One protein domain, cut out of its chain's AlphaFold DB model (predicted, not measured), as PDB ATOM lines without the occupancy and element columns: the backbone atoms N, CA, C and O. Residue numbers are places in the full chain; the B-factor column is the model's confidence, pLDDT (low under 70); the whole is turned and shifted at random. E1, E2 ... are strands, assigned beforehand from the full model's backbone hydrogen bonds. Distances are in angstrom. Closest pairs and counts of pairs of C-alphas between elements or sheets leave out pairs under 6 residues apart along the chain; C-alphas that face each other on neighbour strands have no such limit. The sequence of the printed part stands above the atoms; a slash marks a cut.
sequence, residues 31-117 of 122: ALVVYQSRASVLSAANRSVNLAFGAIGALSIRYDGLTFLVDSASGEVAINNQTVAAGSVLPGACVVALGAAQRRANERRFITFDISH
ATOM      1  N   ALA A  31     -32.167   0.378  23.497       94.75
ATOM      2  CA  ALA A  31     -30.958  -0.007  24.202       94.75
ATOM      3  C   ALA A  31     -30.569   1.081  25.192       94.75
ATOM      4  O   ALA A  31     -30.559   2.261  24.834       94.75
ATOM      5  N   LEU A  32     -30.263   0.682  26.422       96.06
ATOM      6  CA  LEU A  32     -29.675   1.531  27.441       96.06
ATOM      7  C   LEU A  32     -28.155   1.498  27.292       96.06
ATOM      8  O   LEU A  32     -27.541   0.436  27.266       96.06
ATOM      9  N   VAL A  33     -27.555   2.680  27.227       96.94
ATOM     10  CA  VAL A  33     -26.110   2.872  27.157       96.94
ATOM     11  C   VAL A  33     -25.700   3.734  28.332       96.94
ATOM     12  O   VAL A  33     -26.191   4.853  28.461       96.94
ATOM     13  N   VAL A  34     -24.806   3.242  29.186       97.06
ATOM     14  CA  VAL A  34     -24.314   4.016  30.335       97.06
ATOM     15  C   VAL A  34     -22.836   4.316  30.156       97.06
ATOM     16  O   VAL A  34     -22.004   3.412  30.160       97.06
ATOM     17  N   TYR A  35     -22.506   5.600  30.022       95.88
ATOM     18  CA  TYR A  35     -21.141   6.084  29.851       95.88
ATOM     19  C   TYR A  35     -20.863   7.277  30.768       95.88
ATOM     20  O   TYR A  35     -21.604   8.254  30.753       95.88
ATOM     21  N   GLN A  36     -19.788   7.212  31.566       89.88
ATOM     22  CA  GLN A  36     -19.408   8.269  32.525       89.88
ATOM     23  C   GLN A  36     -20.578   8.715  33.423       89.88
ATOM     24  O   GLN A  36     -20.852   9.907  33.564       89.88
ATOM     25  N   SER A  37     -21.307   7.745  33.981       89.94
ATOM     26  CA  SER A  37     -22.499   7.976  34.814       89.94
ATOM     27  C   SER A  37     -23.666   8.673  34.100       89.94
ATOM     28  O   SER A  37     -24.615   9.101  34.753       89.94
ATOM     29  N   ARG A  38     -23.634   8.776  32.765       93.94
ATOM     30  CA  ARG A  38     -24.742   9.281  31.948       93.94
ATOM     31  C   ARG A  38     -25.400   8.137  31.195       93.94
ATOM     32  O   ARG A  38     -24.729   7.387  30.489       93.94
ATOM     33  N   ALA A  39     -26.715   8.034  31.346       94.62
ATOM     34  CA  ALA A  39     -27.543   7.102  30.601       94.62
ATOM     35  C   ALA A  39     -28.051   7.752  29.306       94.62
ATOM     36  O   ALA A  39     -28.589   8.858  29.327       94.62
ATOM     37  N   SER A  40     -27.924   7.028  28.202       94.12
ATOM     38  CA  SER A  40     -28.472   7.362  26.889       94.12
ATOM     39  C   SER A  40     -29.317   6.196  26.398       94.12
ATOM     40  O   SER A  40     -29.013   5.041  26.689       94.12
ATOM     41  N   VAL A  41     -30.374   6.485  25.638       94.75
ATOM     42  CA  VAL A  41     -31.237   5.446  25.069       94.75
ATOM     43  C   VAL A  41     -31.213   5.523  23.554       94.75
ATOM     44  O   VAL A  41     -31.629   6.538  22.991       94.75
ATOM     45  N   LEU A  42     -30.792   4.436  22.903       94.50
ATOM     46  CA  LEU A  42     -30.995   4.279  21.467       94.50
ATOM     47  C   LEU A  42     -32.381   3.699  21.218       94.50
ATOM     48  O   LEU A  42     -32.838   2.803  21.928       94.50
ATOM     49  N   SER A  43     -33.059   4.230  20.210       93.50
ATOM     50  CA  SER A  43     -34.403   3.828  19.802       93.50
ATOM     51  C   SER A  43     -34.674   4.287  18.371       93.50
ATOM     52  O   SER A  43     -33.828   4.909  17.730       93.50
ATOM     53  N   ALA A  44     -35.886   4.052  17.864       91.44
ATOM     54  CA  ALA A  44     -36.310   4.593  16.574       91.44
ATOM     55  C   ALA A  44     -36.184   6.129  16.468       91.44
ATOM     56  O   ALA A  44     -35.981   6.627  15.357       91.44
ATOM     57  N   ALA A  45     -36.295   6.846  17.595       91.69
ATOM     58  CA  ALA A  45     -36.181   8.305  17.678       91.69
ATOM     59  C   ALA A  45     -34.724   8.783  17.798       91.69
ATOM     60  O   ALA A  45     -34.371   9.806  17.222       91.69
ATOM     61  N   ASN A  46     -33.873   8.020  18.491       93.81
ATOM     62  CA  ASN A  46     -32.451   8.314  18.673       93.81
ATOM     63  C   ASN A  46     -31.639   7.117  18.178       93.81
ATOM     64  O   ASN A  46     -31.350   6.191  18.932       93.81
ATOM     65  N   ARG A  47     -31.337   7.089  16.880       95.50
ATOM     66  CA  ARG A  47     -30.831   5.872  16.227       95.50
ATOM     67  C   ARG A  47     -29.338   5.642  16.376       95.50
ATOM     68  O   ARG A  47     -28.869   4.616  15.907       95.50
ATOM     69  N   SER A  48     -28.585   6.547  16.979       97.25
ATOM     70  CA  SER A  48     -27.150   6.355  17.154       97.25
ATOM     71  C   SER A  48     -26.629   6.971  18.442       97.25
ATOM     72  O   SER A  48     -27.238   7.874  19.016       97.25
ATOM     73  N   VAL A  49     -25.483   6.464  18.890       97.06
ATOM     74  CA  VAL A  49     -24.673   7.066  19.948       97.06
ATOM     75  C   VAL A  49     -23.212   7.034  19.535       97.06
ATOM     76  O   VAL A  49     -22.744   6.043  18.978       97.06
ATOM     77  N   ASN A  50     -22.501   8.107  19.863       97.25
ATOM     78  CA  ASN A  50     -21.057   8.192  19.722       97.25
ATOM     79  C   ASN A  50     -20.426   8.153  21.112       97.25
ATOM     80  O   ASN A  50     -20.753   8.964  21.980       97.25
ATOM     81  N   LEU A  51     -19.524   7.203  21.317       96.38
ATOM     82  CA  LEU A  51     -18.785   6.992  22.552       96.38
ATOM     83  C   LEU A  51     -17.315   7.236  22.244       96.38
ATOM     84  O   LEU A  51     -16.759   6.581  21.371       96.38
ATOM     85  N   ALA A  52     -16.675   8.165  22.942       96.88
ATOM     86  CA  ALA A  52     -15.271   8.476  22.705       96.88
ATOM     87  C   ALA A  52     -14.565   8.752  24.024       96.88
ATOM     88  O   ALA A  52     -15.109   9.433  24.893       96.88
ATOM     89  N   PHE A  53     -13.341   8.251  24.158       96.94
ATOM     90  CA  PHE A  53     -12.491   8.510  25.310       96.94
ATOM     91  C   PHE A  53     -11.150   9.084  24.850       96.94
ATOM     92  O   PHE A  53     -10.243   8.345  24.476       96.94
ATOM     93  N   GLY A  54     -11.035  10.418  24.863       94.38
ATOM     94  CA  GLY A  54      -9.835  11.120  24.399       94.38
ATOM     95  C   GLY A  54      -9.396  10.660  23.003       94.38
ATOM     96  O   GLY A  54     -10.231  10.433  22.131       94.38
ATOM     97  N   ALA A  55      -8.088  10.474  22.820       95.44
ATOM     98  CA  ALA A  55      -7.502   9.886  21.611       95.44
ATOM     99  C   ALA A  55      -7.338   8.352  21.690       95.44
ATOM    100  O   ALA A  55      -6.710   7.752  20.824       95.44
ATOM    101  N   ILE A  56      -7.855   7.712  22.748       97.38
ATOM    102  CA  ILE A  56      -7.624   6.290  23.045       97.38
ATOM    103  C   ILE A  56      -8.504   5.385  22.191       97.38
ATOM    104  O   ILE A  56      -8.025   4.384  21.659       97.38
ATOM    105  N   GLY A  57      -9.786   5.719  22.081       97.25
ATOM    106  CA  GLY A  57     -10.733   4.915  21.327       97.25
ATOM    107  C   GLY A  57     -12.080   5.600  21.182       97.25
ATOM    108  O   GLY A  57     -12.501   6.371  22.054       97.25
ATOM    109  N   ALA A  58     -12.748   5.296  20.076       97.94
ATOM    110  CA  ALA A  58     -14.090   5.758  19.784       97.94
ATOM    111  C   ALA A  58     -14.918   4.664  19.107       97.94
ATOM    112  O   ALA A  58     -14.411   3.871  18.316       97.94
ATOM    113  N   LEU A  59     -16.210   4.639  19.423       98.19
ATOM    114  CA  LEU A  59     -17.190   3.702  18.896       98.19
ATOM    115  C   LEU A  59     -18.486   4.455  18.583       98.19
ATOM    116  O   LEU A  59     -19.035   5.138  19.449       98.19
ATOM    117  N   SER A  60     -18.996   4.288  17.367       98.25
ATOM    118  CA  SER A  60     -20.363   4.649  17.000       98.25
ATOM    119  C   SER A  60     -21.213   3.386  16.943       98.25
ATOM    120  O   SER A  60     -20.827   2.392  16.323       98.25
ATOM    121  N   ILE A  61     -22.376   3.418  17.588       98.25
ATOM    122  CA  ILE A  61     -23.380   2.352  17.523       98.25
ATOM    123  C   ILE A  61     -24.618   2.932  16.853       98.25
ATOM    124  O   ILE A  61     -25.058   4.025  17.217       98.25
ATOM    125  N   ARG A  62     -25.204   2.190  15.914       97.62
ATOM    126  CA  ARG A  62     -26.418   2.571  15.192       97.62
ATOM    127  C   ARG A  62     -27.499   1.500  15.312       97.62
ATOM    128  O   ARG A  62     -27.217   0.310  15.324       97.62
ATOM    129  N   TYR A  63     -28.746   1.944  15.368       95.69
ATOM    130  CA  TYR A  63     -29.947   1.131  15.263       95.69
ATOM    131  C   TYR A  63     -30.499   1.220  13.838       95.69
ATOM    132  O   TYR A  63     -30.838   2.307  13.360       95.69
ATOM    133  N   ASP A  64     -30.589   0.087  13.144       92.88
ATOM    134  CA  ASP A  64     -31.111   0.020  11.770       92.88
ATOM    135  C   ASP A  64     -32.639  -0.170  11.696       92.88
ATOM    136  O   ASP A  64     -33.229  -0.137  10.616       92.88
ATOM    137  N   GLY A  65     -33.291  -0.303  12.853       89.19
ATOM    138  CA  GLY A  65     -34.717  -0.583  12.982       89.19
ATOM    139  C   GLY A  65     -35.031  -2.032  13.360       89.19
ATOM    140  O   GLY A  65     -36.172  -2.295  13.745       89.19
ATOM    141  N   LEU A  66     -34.043  -2.928  13.316       89.00
ATOM    142  CA  LEU A  66     -34.127  -4.321  13.758       89.00
ATOM    143  C   LEU A  66     -33.053  -4.643  14.804       89.00
ATOM    144  O   LEU A  66     -33.387  -5.108  15.888       89.00
ATOM    145  N   THR A  67     -31.789  -4.335  14.518       92.75
ATOM    146  CA  THR A  67     -30.636  -4.647  15.371       92.75
ATOM    147  C   THR A  67     -29.784  -3.415  15.667       92.75
ATOM    148  O   THR A  67     -29.855  -2.395  14.975       92.75
ATOM    149  N   PHE A  68     -28.977  -3.507  16.725       96.00
ATOM    150  CA  PHE A  68     -27.940  -2.525  17.025       96.00
ATOM    151  C   PHE A  68     -26.605  -3.047  16.514       96.00
ATOM    152  O   PHE A  68     -26.223  -4.182  16.799       96.00
ATOM    153  N   LEU A  69     -25.898  -2.212  15.769       97.62
ATOM    154  CA  LEU A  69     -24.659  -2.567  15.095       97.62
ATOM    155  C   LEU A  69     -23.606  -1.486  15.298       97.62
ATOM    156  O   LEU A  69     -23.923  -0.305  15.455       97.62
ATOM    157  N   VAL A  70     -22.344  -1.897  15.285       98.31
ATOM    158  CA  VAL A  70     -21.210  -0.982  15.258       98.31
ATOM    159  C   VAL A  70     -21.189  -0.287  13.908       98.31
ATOM    160  O   VAL A  70     -21.001  -0.920  12.875       98.31
ATOM    161  N   ASP A  71     -21.388   1.022  13.916       98.44
ATOM    162  CA  ASP A  71     -21.343   1.850  12.716       98.44
ATOM    163  C   ASP A  71     -19.892   2.210  12.370       98.44
ATOM    164  O   ASP A  71     -19.472   2.120  11.220       98.44
ATOM    165  N   SER A  72     -19.087   2.524  13.389       98.44
ATOM    166  CA  SER A  72     -17.645   2.730  13.259       98.44
ATOM    167  C   SER A  72     -16.922   2.441  14.571       98.44
ATOM    168  O   SER A  72     -17.483   2.623  15.649       98.44
ATOM    169  N   ALA A  73     -15.669   1.996  14.482       97.94
ATOM    170  CA  ALA A  73     -14.771   1.823  15.618       97.94
ATOM    171  C   ALA A  73     -13.377   2.331  15.233       97.94
ATOM    172  O   ALA A  73     -12.907   2.069  14.125       97.94
ATOM    173  N   SER A  74     -12.721   3.059  16.130       97.75
ATOM    174  CA  SER A  74     -11.360   3.553  15.933       97.75
ATOM    175  C   SER A  74     -10.569   3.538  17.237       97.75
ATOM    176  O   SER A  74     -11.128   3.654  18.329       97.75
ATOM    177  N   GLY A  75      -9.249   3.388  17.122       97.31
ATOM    178  CA  GLY A  75      -8.373   3.212  18.277       97.31
ATOM    179  C   GLY A  75      -8.623   1.881  18.985       97.31
ATOM    180  O   GLY A  75      -8.884   0.859  18.355       97.31
ATOM    181  N   GLU A  76      -8.516   1.887  20.310       97.62
ATOM    182  CA  GLU A  76      -8.614   0.681  21.126       97.62
ATOM    183  C   GLU A  76     -10.037   0.473  21.631       97.62
ATOM    184  O   GLU A  76     -10.449   1.066  22.631       97.62
ATOM    185  N   VAL A  77     -10.768  -0.396  20.936       98.19
ATOM    186  CA  VAL A  77     -12.149  -0.748  21.260       98.19
ATOM    187  C   VAL A  77     -12.307  -2.258  21.316       98.19
ATOM    188  O   VAL A  77     -11.894  -2.971  20.402       98.19
ATOM    189  N   ALA A  78     -12.954  -2.738  22.372       97.94
ATOM    190  CA  ALA A  78     -13.354  -4.132  22.487       97.94
ATOM    191  C   ALA A  78     -14.798  -4.247  22.979       97.94
ATOM    192  O   ALA A  78     -15.245  -3.441  23.792       97.94
ATOM    193  N   ILE A  79     -15.511  -5.277  22.527       97.81
ATOM    194  CA  ILE A  79     -16.815  -5.683  23.062       97.81
ATOM    195  C   ILE A  79     -16.640  -7.061  23.685       97.81
ATOM    196  O   ILE A  79     -16.170  -7.977  23.016       97.81
ATOM    197  N   ASN A  80     -16.971  -7.213  24.971       96.50
ATOM    198  CA  ASN A  80     -16.763  -8.458  25.726       96.50
ATOM    199  C   ASN A  80     -15.333  -9.022  25.556       96.50
ATOM    200  O   ASN A  80     -15.135 -10.213  25.331       96.50
ATOM    201  N   ASN A  81     -14.328  -8.142  25.637       95.00
ATOM    202  CA  ASN A  81     -12.903  -8.442  25.434       95.00
ATOM    203  C   ASN A  81     -12.523  -8.962  24.033       95.00
ATOM    204  O   ASN A  81     -11.429  -9.495  23.867       95.00
ATOM    205  N   GLN A  82     -13.383  -8.806  23.028       95.25
ATOM    206  CA  GLN A  82     -13.077  -9.125  21.632       95.25
ATOM    207  C   GLN A  82     -12.937  -7.843  20.811       95.25
ATOM    208  O   GLN A  82     -13.710  -6.899  20.989       95.25
ATOM    209  N   THR A  83     -11.956  -7.806  19.907       94.06
ATOM    210  CA  THR A  83     -11.819  -6.719  18.929       94.06
ATOM    211  C   THR A  83     -13.078  -6.641  18.075       94.06
ATOM    212  O   THR A  83     -13.647  -7.667  17.703       94.06
ATOM    213  N   VAL A  84     -13.509  -5.424  17.758       95.38
ATOM    214  CA  VAL A  84     -14.733  -5.185  16.994       95.38
ATOM    215  C   VAL A  84     -14.445  -4.401  15.719       95.38
ATOM    216  O   VAL A  84     -13.531  -3.580  15.674       95.38
ATOM    217  N   ALA A  85     -15.246  -4.648  14.687       95.06
ATOM    218  CA  ALA A  85     -15.199  -3.934  13.416       95.06
ATOM    219  C   ALA A  85     -16.572  -3.343  13.070       95.06
ATOM    220  O   ALA A  85     -17.604  -3.804  13.568       95.06
ATOM    221  N   ALA A  86     -16.593  -2.341  12.188       97.44
ATOM    222  CA  ALA A  86     -17.833  -1.821  11.616       97.44
ATOM    223  C   ALA A  86     -18.678  -2.952  10.999       97.44
ATOM    224  O   ALA A  86     -18.148  -3.882  10.396       97.44
ATOM    225  N   GLY A  87     -19.994  -2.879  11.189       97.31
ATOM    226  CA  GLY A  87     -20.954  -3.917  10.810       97.31
ATOM    227  C   GLY A  87     -21.171  -5.011  11.862       97.31
ATOM    228  O   GLY A  87     -22.102  -5.798  11.716       97.31
ATOM    229  N   SER A  88     -20.376  -5.061  12.939       97.25
ATOM    230  CA  SER A  88     -20.568  -6.055  14.007       97.25
ATOM    231  C   SER A  88     -21.875  -5.811  14.764       97.25
ATOM    232  O   SER A  88     -22.116  -4.700  15.235       97.25
ATOM    233  N   VAL A  89     -22.701  -6.846  14.920       96.50
ATOM    234  CA  VAL A  89     -23.952  -6.773  15.694       96.50
ATOM    235  C   VAL A  89     -23.643  -6.816  17.190       96.50
ATOM    236  O   VAL A  89     -22.826  -7.622  17.638       96.50
ATOM    237  N   LEU A  90     -24.297  -5.956  17.972       96.19
ATOM    238  CA  LEU A  90     -24.155  -5.962  19.425       96.19
ATOM    239  C   LEU A  90     -25.007  -7.085  20.045       96.19
ATOM    240  O   LEU A  90     -26.176  -7.233  19.678       96.19
ATOM    241  N   PRO A  91     -24.461  -7.849  21.010       93.69
ATOM    242  CA  PRO A  91     -25.245  -8.790  21.806       93.69
ATOM    243  C   PRO A  91     -26.366  -8.100  22.599       93.69
ATOM    244  O   PRO A  91     -26.306  -6.898  22.850       93.69
ATOM    245  N   GLY A  92     -27.343  -8.894  23.059       89.75
ATOM    246  CA  GLY A  92     -28.459  -8.433  23.901       89.75
ATOM    247  C   GLY A  92     -28.015  -7.594  25.100       89.75
ATOM    248  O   GLY A  92     -28.598  -6.551  25.359       89.75
ATOM    249  N   ALA A  93     -26.935  -8.008  25.759       94.75
ATOM    250  CA  ALA A  93     -26.215  -7.210  26.739       94.75
ATOM    251  C   ALA A  93     -24.707  -7.395  26.533       94.75
ATOM    252  O   ALA A  93     -24.235  -8.510  26.282       94.75
ATOM    253  N   CYS A  94     -23.935  -6.317  26.622       97.12
ATOM    254  CA  CYS A  94     -22.483  -6.381  26.498       97.12
ATOM    255  C   CYS A  94     -21.777  -5.232  27.223       97.12
ATOM    256  O   CYS A  94     -22.375  -4.221  27.602       97.12
ATOM    257  N   VAL A  95     -20.467  -5.401  27.406       97.75
ATOM    258  CA  VAL A  95     -19.575  -4.347  27.885       97.75
ATOM    259  C   VAL A  95     -18.669  -3.919  26.744       97.75
ATOM    260  O   VAL A  95     -17.928  -4.732  26.188       97.75
ATOM    261  N   VAL A  96     -18.695  -2.628  26.430       98.00
ATOM    262  CA  VAL A  96     -17.714  -1.999  25.548       98.00
ATOM    263  C   VAL A  96     -16.578  -1.456  26.404       98.00
ATOM    264  O   VAL A  96     -16.813  -0.730  27.370       98.00
ATOM    265  N   ALA A  97     -15.342  -1.770  26.038       97.94
ATOM    266  CA  ALA A  97     -14.143  -1.174  26.601       97.94
ATOM    267  C   ALA A  97     -13.515  -0.211  25.587       97.94
ATOM    268  O   ALA A  97     -13.253  -0.594  24.449       97.94
ATOM    269  N   LEU A  98     -13.245   1.019  26.024       97.88
ATOM    270  CA  LEU A  98     -12.346   1.953  25.352       97.88
ATOM    271  C   LEU A  98     -11.009   1.932  26.101       97.88
ATOM    272  O   LEU A  98     -10.966   2.271  27.288       97.88
ATOM    273  N   GLY A  99      -9.944   1.518  25.417       97.38
ATOM    274  CA  GLY A  99      -8.614   1.266  25.980       97.38
ATOM    275  C   GLY A  99      -8.319  -0.224  26.213       97.38
ATOM    276  O   GLY A  99      -9.100  -0.946  26.842       97.38
ATOM    277  N   ALA A 100      -7.162  -0.675  25.723       95.25
ATOM    278  CA  ALA A 100      -6.678  -2.049  25.777       95.25
ATOM    279  C   ALA A 100      -6.425  -2.529  27.210       95.25
ATOM    280  O   ALA A 100      -6.267  -1.746  28.149       95.25
ATOM    281  N   ALA A 101      -6.370  -3.851  27.377       93.69
ATOM    282  CA  ALA A 101      -6.246  -4.503  28.679       93.69
ATOM    283  C   ALA A 101      -4.969  -4.115  29.446       93.69
ATOM    284  O   ALA A 101      -4.978  -4.110  30.672       93.69
ATOM    285  N   GLN A 102      -3.902  -3.763  28.725       94.94
ATOM    286  CA  GLN A 102      -2.586  -3.406  29.252       94.94
ATOM    287  C   GLN A 102      -2.505  -1.952  29.747       94.94
ATOM    288  O   GLN A 102      -1.527  -1.586  30.399       94.94
ATOM    289  N   ARG A 103      -3.501  -1.109  29.440       95.94
ATOM    290  CA  ARG A 103      -3.537   0.287  29.896       95.94
ATOM    291  C   ARG A 103      -3.869   0.400  31.380       95.94
ATOM    292  O   ARG A 103      -4.514  -0.475  31.962       95.94
ATOM    293  N   ARG A 104      -3.476   1.524  31.989       97.06
ATOM    294  CA  ARG A 104      -3.801   1.818  33.390       97.06
ATOM    295  C   ARG A 104      -5.309   1.997  33.563       97.06
ATOM    296  O   ARG A 104      -6.020   2.370  32.634       97.06
ATOM    297  N   ALA A 105      -5.814   1.783  34.777       93.31
ATOM    298  CA  ALA A 105      -7.250   1.859  35.058       93.31
ATOM    299  C   ALA A 105      -7.875   3.221  34.687       93.31
ATOM    300  O   ALA A 105      -8.989   3.277  34.172       93.31
ATOM    301  N   ASN A 106      -7.150   4.324  34.889       94.88
ATOM    302  CA  ASN A 106      -7.609   5.671  34.539       94.88
ATOM    303  C   ASN A 106      -7.613   5.952  33.024       94.88
ATOM    304  O   ASN A 106      -8.292   6.886  32.591       94.88
ATOM    305  N   GLU A 107      -6.925   5.130  32.235       96.56
ATOM    306  CA  GLU A 107      -6.843   5.169  30.768       96.56
ATOM    307  C   GLU A 107      -7.808   4.172  30.110       96.56
ATOM    308  O   GLU A 107      -7.715   3.889  28.915       96.56
ATOM    309  N   ARG A 108      -8.754   3.638  30.884       96.50
ATOM    310  CA  ARG A 108      -9.795   2.743  30.390       96.50
ATOM    311  C   ARG A 108     -11.163   3.284  30.754       96.50
ATOM    312  O   ARG A 108     -11.363   3.887  31.813       96.50
ATOM    313  N   ARG A 109     -12.129   3.083  29.866       96.88
ATOM    314  CA  ARG A 109     -13.538   3.339  30.151       96.88
ATOM    315  C   ARG A 109     -14.371   2.153  29.722       96.88
ATOM    316  O   ARG A 109     -14.156   1.597  28.652       96.88
ATOM    317  N   PHE A 110     -15.336   1.820  30.562       97.06
ATOM    318  CA  PHE A 110     -16.291   0.758  30.305       97.06
ATOM    319  C   PHE A 110     -17.669   1.371  30.113       97.06
ATOM    320  O   PHE A 110     -18.050   2.299  30.831       97.06
ATOM    321  N   ILE A 111     -18.381   0.867  29.116       97.88
ATOM    322  CA  ILE A 111     -19.745   1.247  28.786       97.88
ATOM    323  C   ILE A 111     -20.586  -0.015  28.870       97.88
ATOM    324  O   ILE A 111     -20.254  -1.017  28.237       97.88
ATOM    325  N   THR A 112     -21.666   0.034  29.641       97.44
ATOM    326  CA  THR A 112     -22.667  -1.033  29.633       97.44
ATOM    327  C   THR A 112     -23.681  -0.745  28.540       97.44
ATOM    328  O   THR A 112     -24.187   0.378  28.445       97.44
ATOM    329  N   PHE A 113     -23.974  -1.758  27.737       97.44
ATOM    330  CA  PHE A 113     -24.997  -1.730  26.707       97.44
ATOM    331  C   PHE A 113     -25.993  -2.853  26.988       97.44
ATOM    332  O   PHE A 113     -25.581  -4.001  27.138       97.44
ATOM    333  N   ASP A 114     -27.279  -2.524  27.065       95.25
ATOM    334  CA  ASP A 114     -28.342  -3.487  27.365       95.25
ATOM    335  C   ASP A 114     -29.584  -3.211  26.509       95.25
ATOM    336  O   ASP A 114     -30.113  -2.099  26.508       95.25
ATOM    337  N   ILE A 115     -30.040  -4.208  25.750       92.00
ATOM    338  CA  ILE A 115     -31.234  -4.133  24.909       92.00
ATOM    339  C   ILE A 115     -32.453  -4.471  25.765       92.00
ATOM    340  O   ILE A 115     -32.644  -5.606  26.204       92.00
ATOM    341  N   SER A 116     -33.354  -3.504  25.924       83.12
ATOM    342  CA  SER A 116     -34.653  -3.758  26.535       83.12
ATOM    343  C   SER A 116     -35.493  -4.638  25.610       83.12
ATOM    344  O   SER A 116     -35.675  -4.304  24.431       83.12
ATOM    345  N   HIS A 117     -36.050  -5.715  26.158       68.56
ATOM    346  CA  HIS A 117     -37.013  -6.580  25.486       68.56
ATOM    347  C   HIS A 117     -38.427  -6.131  25.876       68.56
ATOM    348  O   HIS A 117     -38.873  -6.444  26.978       68.56
TER     349      HIS A 117
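AT A GLANCE: This is residues 31 to 117 of the 122 residues of an uncharacterized protein of Hydrogenophaga sp. BPS33 (UniProt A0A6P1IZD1). Two antiparallel sheets lie face to face as a sandwich, their strands at 16 degrees to each other: a larger, twisted sheet, E2 E1 E8 E7 E6, over a smaller one, E3 E4 E5. The long link of residues 80 to 92, 13 residues with no named element, joins E6 to E7, its C-alphas 9 to 13 A from the mean of all C-alphas. The printed part has 87 residues, with no named helix and eight strands, E1 to E8 along the chain; the class is all strand. It is compact, with a radius of gyration of the C-alphas of 12.1 A and spans of 36 by 26 by 20 A.

IN THESE COORDINATES: E1, residues 31 to 35, begins with C-alpha 31 at (-30.958, -0.007, 24.202). E2 is residues 38 to 42, E3 48 to 53 and E4 57 to 63, 20.5 A long. E5, residues 68 to 75, is 20.4 A long and bends by 53 degrees at residue 71. E6 is residues 77 to 79 and E7 93 to 98. E8, residues 109 to 116, 22.6 A long, ends with C-alpha 116 at (-34.653, -3.758, 26.535).

HOW THE PARTS SIT: In the larger sheet E1 and E2 form a hairpin, with N 33 and O 40 2.8 A apart. E1 pairs with E8 through N 32 and O 114, 2.8 A. E6, E7 and E8 form a meander, each strand the antiparallel neighbour of the one before: N 97 and O 78 are 2.8 A apart, N 96 and O 111 2.9 A. E3, E4 and E5 form another, with N 51 and O 59 at 2.8 A and N 60 and O 72 at 2.8 A. Between the sheets, the closest C-alphas of E4 and E7 are those of Gly 57 and Leu 98, 5.3 A. E2 and E5 are apart.

THE WHOLE: The two farthest C-alphas, of Ala 45 and Gln 102, are 37.4 A apart. The printed part has no cut. The link E6 to E7 is long. Mean pLDDT of the printed part is 95.3; residue 117 is under 70.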